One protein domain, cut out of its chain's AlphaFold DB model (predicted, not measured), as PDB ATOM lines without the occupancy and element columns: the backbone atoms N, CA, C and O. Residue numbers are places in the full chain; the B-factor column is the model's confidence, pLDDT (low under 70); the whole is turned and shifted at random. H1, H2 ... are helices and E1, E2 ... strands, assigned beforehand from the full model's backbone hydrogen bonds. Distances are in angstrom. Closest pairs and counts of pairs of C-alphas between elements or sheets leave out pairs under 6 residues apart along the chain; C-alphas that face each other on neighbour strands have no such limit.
ATOM      1  N   LEU A  15      91.669  27.264 -17.975       82.44
ATOM      2  CA  LEU A  15      90.961  27.333 -16.694       82.44
ATOM      3  C   LEU A  15      89.446  27.255 -16.922       82.44
ATOM      4  O   LEU A  15      88.891  28.071 -17.666       82.44
ATOM      5  N   LEU A  16      88.776  26.323 -16.248       83.06
ATOM      6  CA  LEU A  16      87.321  26.269 -16.122       83.06
ATOM      7  C   LEU A  16      86.909  26.822 -14.761       83.06
ATOM      8  O   LEU A  16      87.450  26.409 -13.740       83.06
ATOM      9  N   ARG A  17      85.934  27.731 -14.737       83.44
ATOM     10  CA  ARG A  17      85.339  28.242 -13.498       83.44
ATOM     11  C   ARG A  17      83.881  27.830 -13.434       83.44
ATOM     12  O   ARG A  17      83.113  28.158 -14.337       83.44
ATOM     13  N   CYS A  18      83.515  27.136 -12.368       82.62
ATOM     14  CA  CYS A  18      82.136  26.822 -12.035       82.62
ATOM     15  C   CYS A  18      81.682  27.811 -10.964       82.62
ATOM     16  O   CYS A  18      82.237  27.832  -9.869       82.62
ATOM     17  N   TYR A  19      80.684  28.625 -11.287       79.56
ATOM     18  CA  TYR A  19      80.109  29.617 -10.385       79.56
ATOM     19  C   TYR A  19      78.600  29.404 -10.269       79.56
ATOM     20  O   TYR A  19      77.945  28.963 -11.217       79.56
ATOM     21  N   SER A  20      78.054  29.718  -9.100       78.06
ATOM     22  CA  SER A  20      76.625  29.955  -8.909       78.06
ATOM     23  C   SER A  20      76.349  31.462  -8.998       78.06
ATOM     24  O   SER A  20      77.270  32.261  -9.162       78.06
ATOM     25  N   GLU A  21      75.091  31.890  -8.870       74.81
ATOM     26  CA  GLU A  21      74.773  33.327  -8.800       74.81
ATOM     27  C   GLU A  21      75.391  34.028  -7.573       74.81
ATOM     28  O   GLU A  21      75.415  35.256  -7.519       74.81
ATOM     29  N   GLN A  22      75.865  33.265  -6.583       68.31
ATOM     30  CA  GLN A  22      76.231  33.766  -5.257       68.31
ATOM     31  C   GLN A  22      77.716  33.571  -4.929       68.31
ATOM     32  O   GLN A  22      78.285  34.401  -4.223       68.31
ATOM     33  N   GLU A  23      78.357  32.523  -5.454       71.88
ATOM     34  CA  GLU A  23      79.755  32.202  -5.145       71.88
ATOM     35  C   GLU A  23      80.431  31.315  -6.200       71.88
ATOM     36  O   GLU A  23      79.769  30.608  -6.970       71.88
ATOM     37  N   ASP A  24      81.767  31.341  -6.201       74.00
ATOM     38  CA  ASP A  24      82.587  30.347  -6.892       74.00
ATOM     39  C   ASP A  24      82.337  28.974  -6.255       74.00
ATOM     40  O   ASP A  24      82.400  28.835  -5.037       74.00
ATOM     41  N   VAL A  25      82.050  27.965  -7.078       81.31
ATOM     42  CA  VAL A  25      81.749  26.590  -6.645       81.31
ATOM     43  C   VAL A  25      82.985  25.705  -6.743       81.31
ATOM     44  O   VAL A  25      83.230  24.904  -5.850       81.31
ATOM     45  N   LEU A  26      83.755  25.831  -7.826       86.31
ATOM     46  CA  LEU A  26      85.072  25.213  -8.006       86.31
ATOM     47  C   LEU A  26      85.750  25.779  -9.261       86.31
ATOM     48  O   LEU A  26      85.098  26.362 -10.131       86.31
ATOM     49  N   SER A  27      87.054  25.559  -9.398       88.69
ATOM     50  CA  SER A  27      87.762  25.786 -10.660       88.69
ATOM     51  C   SER A  27      88.709  24.642 -11.000       88.69
ATOM     52  O   SER A  27      89.201  23.959 -10.105       88.69
ATOM     53  N   LEU A  28      88.926  24.412 -12.297       90.25
ATOM     54  CA  LEU A  28      89.849  23.400 -12.803       90.25
ATOM     55  C   LEU A  28      90.868  24.049 -13.729       90.25
ATOM     56  O   LEU A  28      90.483  24.657 -14.730       90.25
ATOM     57  N   GLU A  29      92.147  23.882 -13.429       89.56
ATOM     58  CA  GLU A  29      93.259  24.305 -14.272       89.56
ATOM     59  C   GLU A  29      93.910  23.080 -14.910       89.56
ATOM     60  O   GLU A  29      94.357  22.164 -14.225       89.56
ATOM     61  N   VAL A  30      93.951  23.045 -16.239       89.19
ATOM     62  CA  VAL A  30      94.688  22.014 -16.975       89.19
ATOM     63  C   VAL A  30      96.086  22.540 -17.231       89.19
ATOM     64  O   VAL A  30      96.219  23.597 -17.838       89.19
ATOM     65  N   GLN A  31      97.112  21.807 -16.806       86.75
ATOM     66  CA  GLN A  31      98.510  22.156 -17.073       86.75
ATOM     67  C   GLN A  31      99.412  20.918 -17.032       86.75
ATOM     68  O   GLN A  31      99.262  20.043 -16.175       86.75
ATOM     69  N   ASP A  32     100.350  20.836 -17.979       84.25
ATOM     70  CA  ASP A  32     101.349  19.762 -18.079       84.25
ATOM     71  C   ASP A  32     100.780  18.333 -17.981       84.25
ATOM     72  O   ASP A  32     101.371  17.440 -17.384       84.25
ATOM     73  N   GLY A  33      99.606  18.104 -18.579       83.88
ATOM     74  CA  GLY A  33      98.957  16.787 -18.591       83.88
ATOM     75  C   GLY A  33      98.263  16.393 -17.281       83.88
ATOM     76  O   GLY A  33      97.753  15.278 -17.202       83.88
ATOM     77  N   GLY A  34      98.213  17.296 -16.301       87.50
ATOM     78  CA  GLY A  34      97.432  17.156 -15.075       87.50
ATOM     79  C   GLY A  34      96.266  18.140 -15.009       87.50
ATOM     80  O   GLY A  34      96.144  19.048 -15.841       87.50
ATOM     81  N   ILE A  35      95.411  17.941 -14.008       91.50
ATOM     82  CA  ILE A  35      94.277  18.819 -13.709       91.50
ATOM     83  C   ILE A  35      94.345  19.211 -12.237       91.50
ATOM     84  O   ILE A  35      94.214  18.354 -11.367       91.50
ATOM     85  N   ASP A  36      94.522  20.495 -11.957       90.38
ATOM     86  CA  ASP A  36      94.424  21.052 -10.614       90.38
ATOM     87  C   ASP A  36      92.976  21.472 -10.350       90.38
ATOM     88  O   ASP A  36      92.400  22.266 -11.093       90.38
ATOM     89  N   VAL A  37      92.370  20.913  -9.307       90.12
ATOM     90  CA  VAL A  37      90.998  21.196  -8.881       90.12
ATOM     91  C   VAL A  37      91.050  22.056  -7.629       90.12
ATOM     92  O   VAL A  37      91.486  21.600  -6.573       90.12
ATOM     93  N   PHE A  38      90.575  23.292  -7.735       87.38
ATOM     94  CA  PHE A  38      90.500  24.239  -6.629       87.38
ATOM     95  C   PHE A  38      89.062  24.361  -6.136       87.38
ATOM     96  O   PHE A  38      88.140  24.624  -6.914       87.38
ATOM     97  N   LEU A  39      88.887  24.200  -4.831       83.25
ATOM     98  CA  LEU A  39      87.621  24.416  -4.145       83.25
ATOM     99  C   LEU A  39      87.478  25.893  -3.723       83.25
ATOM    100  O   LEU A  39      88.465  26.636  -3.740       83.25
ATOM    101  N   PRO A  40      86.263  26.342  -3.364       81.00
ATOM    102  CA  PRO A  40      86.031  27.701  -2.891       81.00
ATOM    103  C   PRO A  40      86.850  28.000  -1.631       81.00
ATOM    104  O   PRO A  40      87.311  27.094  -0.936       81.00
ATOM    105  N   SER A  41      87.061  29.290  -1.374       75.19
ATOM    106  CA  SER A  41      88.066  29.833  -0.452       75.19
ATOM    107  C   SER A  41      88.277  29.047   0.857       75.19
ATOM    108  O   SER A  41      87.353  28.780   1.619       75.19
ATOM    109  N   GLY A  42      89.550  28.751   1.155       65.06
ATOM    110  CA  GLY A  42      89.978  28.142   2.421       65.06
ATOM    111  C   GLY A  42      90.234  26.634   2.379       65.06
ATOM    112  O   GLY A  42      90.532  26.059   3.424       65.06
ATOM    113  N   VAL A  43      90.153  26.003   1.205       70.19
ATOM    114  CA  VAL A  43      90.452  24.578   1.025       70.19
ATOM    115  C   VAL A  43      91.599  24.398   0.033       70.19
ATOM    116  O   VAL A  43      91.633  25.052  -1.010       70.19
ATOM    117  N   ASP A  44      92.537  23.511   0.364       78.94
ATOM    118  CA  ASP A  44      93.639  23.150  -0.526       78.94
ATOM    119  C   ASP A  44      93.103  22.439  -1.779       78.94
ATOM    120  O   ASP A  44      92.228  21.572  -1.702       78.94
ATOM    121  N   GLY A  45      93.625  22.821  -2.945       83.62
ATOM    122  CA  GLY A  45      93.320  22.142  -4.199       83.62
ATOM    123  C   GLY A  45      93.979  20.764  -4.283       83.62
ATOM    124  O   GLY A  45      94.951  20.475  -3.584       83.62
ATOM    125  N   VAL A  46      93.465  19.914  -5.170       89.81
ATOM    126  CA  VAL A  46      94.059  18.606  -5.479       89.81
ATOM    127  C   VAL A  46      94.516  18.571  -6.929       89.81
ATOM    128  O   VAL A  46      93.795  19.019  -7.816       89.81
ATOM    129  N   ARG A  47      95.697  17.998  -7.175       91.56
ATOM    130  CA  ARG A  47      96.167  17.702  -8.527       91.56
ATOM    131  C   ARG A  47      95.830  16.266  -8.904       91.56
ATOM    132  O   ARG A  47      96.144  15.345  -8.154       91.56
ATOM    133  N   LEU A  48      95.207  16.093 -10.064       92.00
ATOM    134  CA  LEU A  48      94.954  14.801 -10.691       92.00
ATOM    135  C   LEU A  48      96.037  14.512 -11.734       92.00
ATOM    136  O   LEU A  48      96.204  15.271 -12.693       92.00
ATOM    137  N   GLU A  49      96.730  13.394 -11.552       92.00
ATOM    138  CA  GLU A  49      97.701  12.828 -12.492       92.00
ATOM    139  C   GLU A  49      97.028  11.873 -13.496       92.00
ATOM    140  O   GLU A  49      95.846  11.553 -13.385       92.00
ATOM    141  N   ALA A  50      97.757  11.414 -14.517       88.69
ATOM    142  CA  ALA A  50      97.180  10.720 -15.676       88.69
ATOM    143  C   ALA A  50      96.282   9.504 -15.349       88.69
ATOM    144  O   ALA A  50      95.223   9.335 -15.957       88.69
ATOM    145  N   ASP A  51      96.687   8.656 -14.405       88.88
ATOM    146  CA  ASP A  51      95.912   7.498 -13.940       88.88
ATOM    147  C   ASP A  51      94.683   7.918 -13.120       88.88
ATOM    148  O   ASP A  51      93.589   7.376 -13.292       88.88
ATOM    149  N   GLN A  52      94.843   8.946 -12.291       92.81
ATOM    150  CA  GLN A  52      93.776   9.535 -11.489       92.81
ATOM    151  C   GLN A  52      92.743  10.261 -12.353       92.81
ATOM    152  O   GLN A  52      91.563  10.205 -12.034       92.81
ATOM    153  N   ILE A  53      93.139  10.887 -13.466       92.31
ATOM    154  CA  ILE A  53      92.219  11.539 -14.411       92.31
ATOM    155  C   ILE A  53      91.265  10.510 -15.023       92.31
ATOM    156  O   ILE A  53      90.065  10.766 -15.117       92.31
ATOM    157  N   ALA A  54      91.781   9.346 -15.433       90.12
ATOM    158  CA  ALA A  54      90.952   8.291 -16.012       90.12
ATOM    159  C   ALA A  54      89.939   7.750 -14.992       90.12
ATOM    160  O   ALA A  54      88.749   7.679 -15.296       90.12
ATOM    161  N   ALA A  55      90.398   7.452 -13.773       92.06
ATOM    162  CA  ALA A  55      89.537   6.978 -12.690       92.06
ATOM    163  C   ALA A  55      88.514   8.039 -12.246       92.06
ATOM    164  O   ALA A  55      87.342   7.732 -12.040       92.06
ATOM    165  N   PHE A  56      88.937   9.301 -12.134       91.38
ATOM    166  CA  PHE A  56      88.068  10.417 -11.762       91.38
ATOM    167  C   PHE A  56      86.968  10.636 -12.798       91.38
ATOM    168  O   PHE A  56      85.823  10.871 -12.428       91.38
ATOM    169  N   ARG A  57      87.292  10.516 -14.089       93.12
ATOM    170  CA  ARG A  57      86.305  10.617 -15.165       93.12
ATOM    171  C   ARG A  57      85.224   9.545 -15.049       93.12
ATOM    172  O   ARG A  57      84.052   9.888 -15.104       93.12
ATOM    173  N   GLU A  58      85.615   8.282 -14.892       93.69
ATOM    174  CA  GLU A  58      84.662   7.169 -14.772       93.69
ATOM    175  C   GLU A  58      83.741   7.360 -13.559       93.69
ATOM    176  O   GLU A  58      82.519   7.335 -13.697       93.69
ATOM    177  N   ALA A  59      84.316   7.675 -12.395       94.88
ATOM    178  CA  ALA A  59      83.549   7.918 -11.177       94.88
ATOM    179  C   ALA A  59      82.622   9.145 -11.284       94.88
ATOM    180  O   ALA A  59      81.499   9.123 -10.777       94.88
ATOM    181  N   LEU A  60      83.074  10.223 -11.935       92.88
ATOM    182  CA  LEU A  60      82.265  11.425 -12.129       92.88
ATOM    183  C   LEU A  60      81.104  11.171 -13.098       92.88
ATOM    184  O   LEU A  60      79.993  11.623 -12.829       92.88
ATOM    185  N   ASP A  61      81.332  10.425 -14.181       96.44
ATOM    186  CA  ASP A  61      80.284  10.049 -15.136       96.44
ATOM    187  C   ASP A  61      79.188   9.207 -14.446       96.44
ATOM    188  O   ASP A  61      77.994   9.471 -14.628       96.44
ATOM    189  N   GLU A  62      79.568   8.250 -13.589       96.81
ATOM    190  CA  GLU A  62      78.621   7.476 -12.770       96.81
ATOM    191  C   GLU A  62      77.830   8.362 -11.797       96.81
ATOM    192  O   GLU A  62      76.601   8.256 -11.708       96.81
ATOM    193  N   ALA A  63      78.515   9.269 -11.094       96.00
ATOM    194  CA  ALA A  63      77.882  10.188 -10.152       96.00
ATOM    195  C   ALA A  63      76.875  11.121 -10.846       96.00
ATOM    196  O   ALA A  63      75.777  11.339 -10.327       96.00
ATOM    197  N   ILE A  64      77.214  11.633 -12.035       95.81
ATOM    198  CA  ILE A  64      76.315  12.457 -12.855       95.81
ATOM    199  C   ILE A  64      75.088  11.645 -13.274       95.81
ATOM    200  O   ILE A  64      73.961  12.108 -13.093       95.81
ATOM    201  N   ALA A  65      75.281  10.426 -13.785       96.44
ATOM    202  CA  ALA A  65      74.178   9.575 -14.222       96.44
ATOM    203  C   ALA A  65      73.178   9.299 -13.087       96.44
ATOM    204  O   ALA A  65      71.960   9.351 -13.303       96.44
ATOM    205  N   GLN A  66      73.686   9.054 -11.875       97.62
ATOM    206  CA  GLN A  66      72.857   8.871 -10.688       97.62
ATOM    207  C   GLN A  66      72.124  10.163 -10.300       97.62
ATOM    208  O   GLN A  66      70.902  10.144 -10.149       97.62
ATOM    209  N   ALA A  67      72.829  11.296 -10.216       95.00
ATOM    210  CA  ALA A  67      72.224  12.583  -9.869       95.00
ATOM    211  C   ALA A  67      71.098  12.974 -10.842       95.00
ATOM    212  O   ALA A  67      70.027  13.420 -10.428       95.00
ATOM    213  N   GLU A  68      71.293  12.756 -12.143       97.25
ATOM    214  CA  GLU A  68      70.248  12.986 -13.140       97.25
ATOM    215  C   GLU A  68      69.034  12.068 -12.958       97.25
ATOM    216  O   GLU A  68      67.894  12.492 -13.178       97.25
ATOM    217  N   ALA A  69      69.252  10.798 -12.603       96.69
ATOM    218  CA  ALA A  69      68.164   9.864 -12.337       96.69
ATOM    219  C   ALA A  69      67.323  10.326 -11.140       96.69
ATOM    220  O   ALA A  69      66.093  10.355 -11.242       96.69
ATOM    221  N   ASP A  70      67.979  10.769 -10.069       96.56
ATOM    222  CA  ASP A  70      67.327  11.275  -8.862       96.56
ATOM    223  C   ASP A  70      66.539  12.561  -9.143       96.56
ATOM    224  O   ASP A  70      65.372  12.674  -8.761       96.56
ATOM    225  N   LEU A  71      67.113  13.499  -9.903       94.62
ATOM    226  CA  LEU A  71      66.415  14.718 -10.327       94.62
ATOM    227  C   LEU A  71      65.175  14.401 -11.174       94.62
ATOM    228  O   LEU A  71      64.110  14.987 -10.971       94.62
ATOM    229  N   ARG A  72      65.272  13.436 -12.099       94.81
ATOM    230  CA  ARG A  72      64.117  12.979 -12.892       94.81
ATOM    231  C   ARG A  72      63.038  12.328 -12.027       94.81
ATOM    232  O   ARG A  72      61.863  12.432 -12.384       94.81
ATOM    233  N   ALA A  73      63.411  11.653 -10.943       92.62
ATOM    234  CA  ALA A  73      62.465  11.061 -10.002       92.62
ATOM    235  C   ALA A  73      61.762  12.136  -9.159       92.62
ATOM    236  O   ALA A  73      60.538  12.104  -9.050       92.62
ATOM    237  N   ALA A  74      62.506  13.124  -8.656       86.38
ATOM    238  CA  ALA A  74      61.981  14.215  -7.833       86.38
ATOM    239  C   ALA A  74      60.976  15.118  -8.573       86.38
ATOM    240  O   ALA A  74      60.042  15.627  -7.970       86.38
ATOM    241  N   VAL A  75      61.126  15.297  -9.890       81.19
ATOM    242  CA  VAL A  75      60.162  16.064 -10.710       81.19
ATOM    243  C   VAL A  75      58.838  15.309 -10.920       81.19
ATOM    244  O   VAL A  75      57.829  15.915 -11.280       81.19
ATOM    245  N   ARG A  76      58.822  13.983 -10.738       67.25
ATOM    246  CA  ARG A  76      57.641  13.127 -10.969       67.25
ATOM    247  C   ARG A  76      56.831  12.835  -9.700       67.25
ATOM    248  O   ARG A  76      55.772  12.219  -9.828       67.25
TER     249      ARG A  76
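Overview. This is residues 15 to 76 of the 77 residues of an uncharacterized protein of Saccharothrix texasensis (UniProt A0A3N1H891). A small twisted sheet of four strands, E1 to E4, has one long helix, H1, starting at one end of it; only residues 50 to 56 of the helix graze the sheet, and residues 57 to 76 stick out as a free arm. The 62 printed residues hold four named strands and then one named helix, in the order E1, E2, E3, E4, H1. The antiparallel sheet has the order E1, E2, E3, E4, and the class is mixed, helices and strands. The whole is loose, with a radius of gyration of the C-alphas of 14.2 A and spans of 44 by 31 by 17 A.

Arrangement. E1, residues 15 to 19, and E2, residues 24 to 31, form a hairpin at 170 degrees, with N 16 and O 28 within hydrogen-bond range at 2.8 A. E2 and E3, residues 34 to 38, form a hairpin at 160 degrees, with N 36 and O 29 at 2.8 A. E3 and E4, residues 46 to 48, form a hairpin at 156 degrees, with N 37 and O 46 at 2.8 A. The four strands are a meander, each the antiparallel neighbour of the one before; edge strands E1 and E4 are apart. H1, residues 50 to 74, is on the sheet but only grazes it; its closest C-alphas to E3 are those of Ala 50 and Gly 34, 6.5 A apart. In H1 every O i to N i+4 pair is within hydrogen-bond range.

Along the chain. E1 begins at C-alpha 15, (90.961, 27.333, -16.694), and measures 12.8 A. E2 measures 20.6 A, E3 13.0 A and E4 6.5 A. H1 measures 36.2 A, from C-alpha 50 at (97.180, 10.720, -15.676) to C-alpha 74 at (61.981, 14.215, -7.833).

Size, cuts and confidence. The two C-alphas farthest apart, those of Asp 32 and Arg 76, are 44.8 A apart. The printed part has no cut and no long link. Residues 22, 42 and 76 have pLDDT under 70.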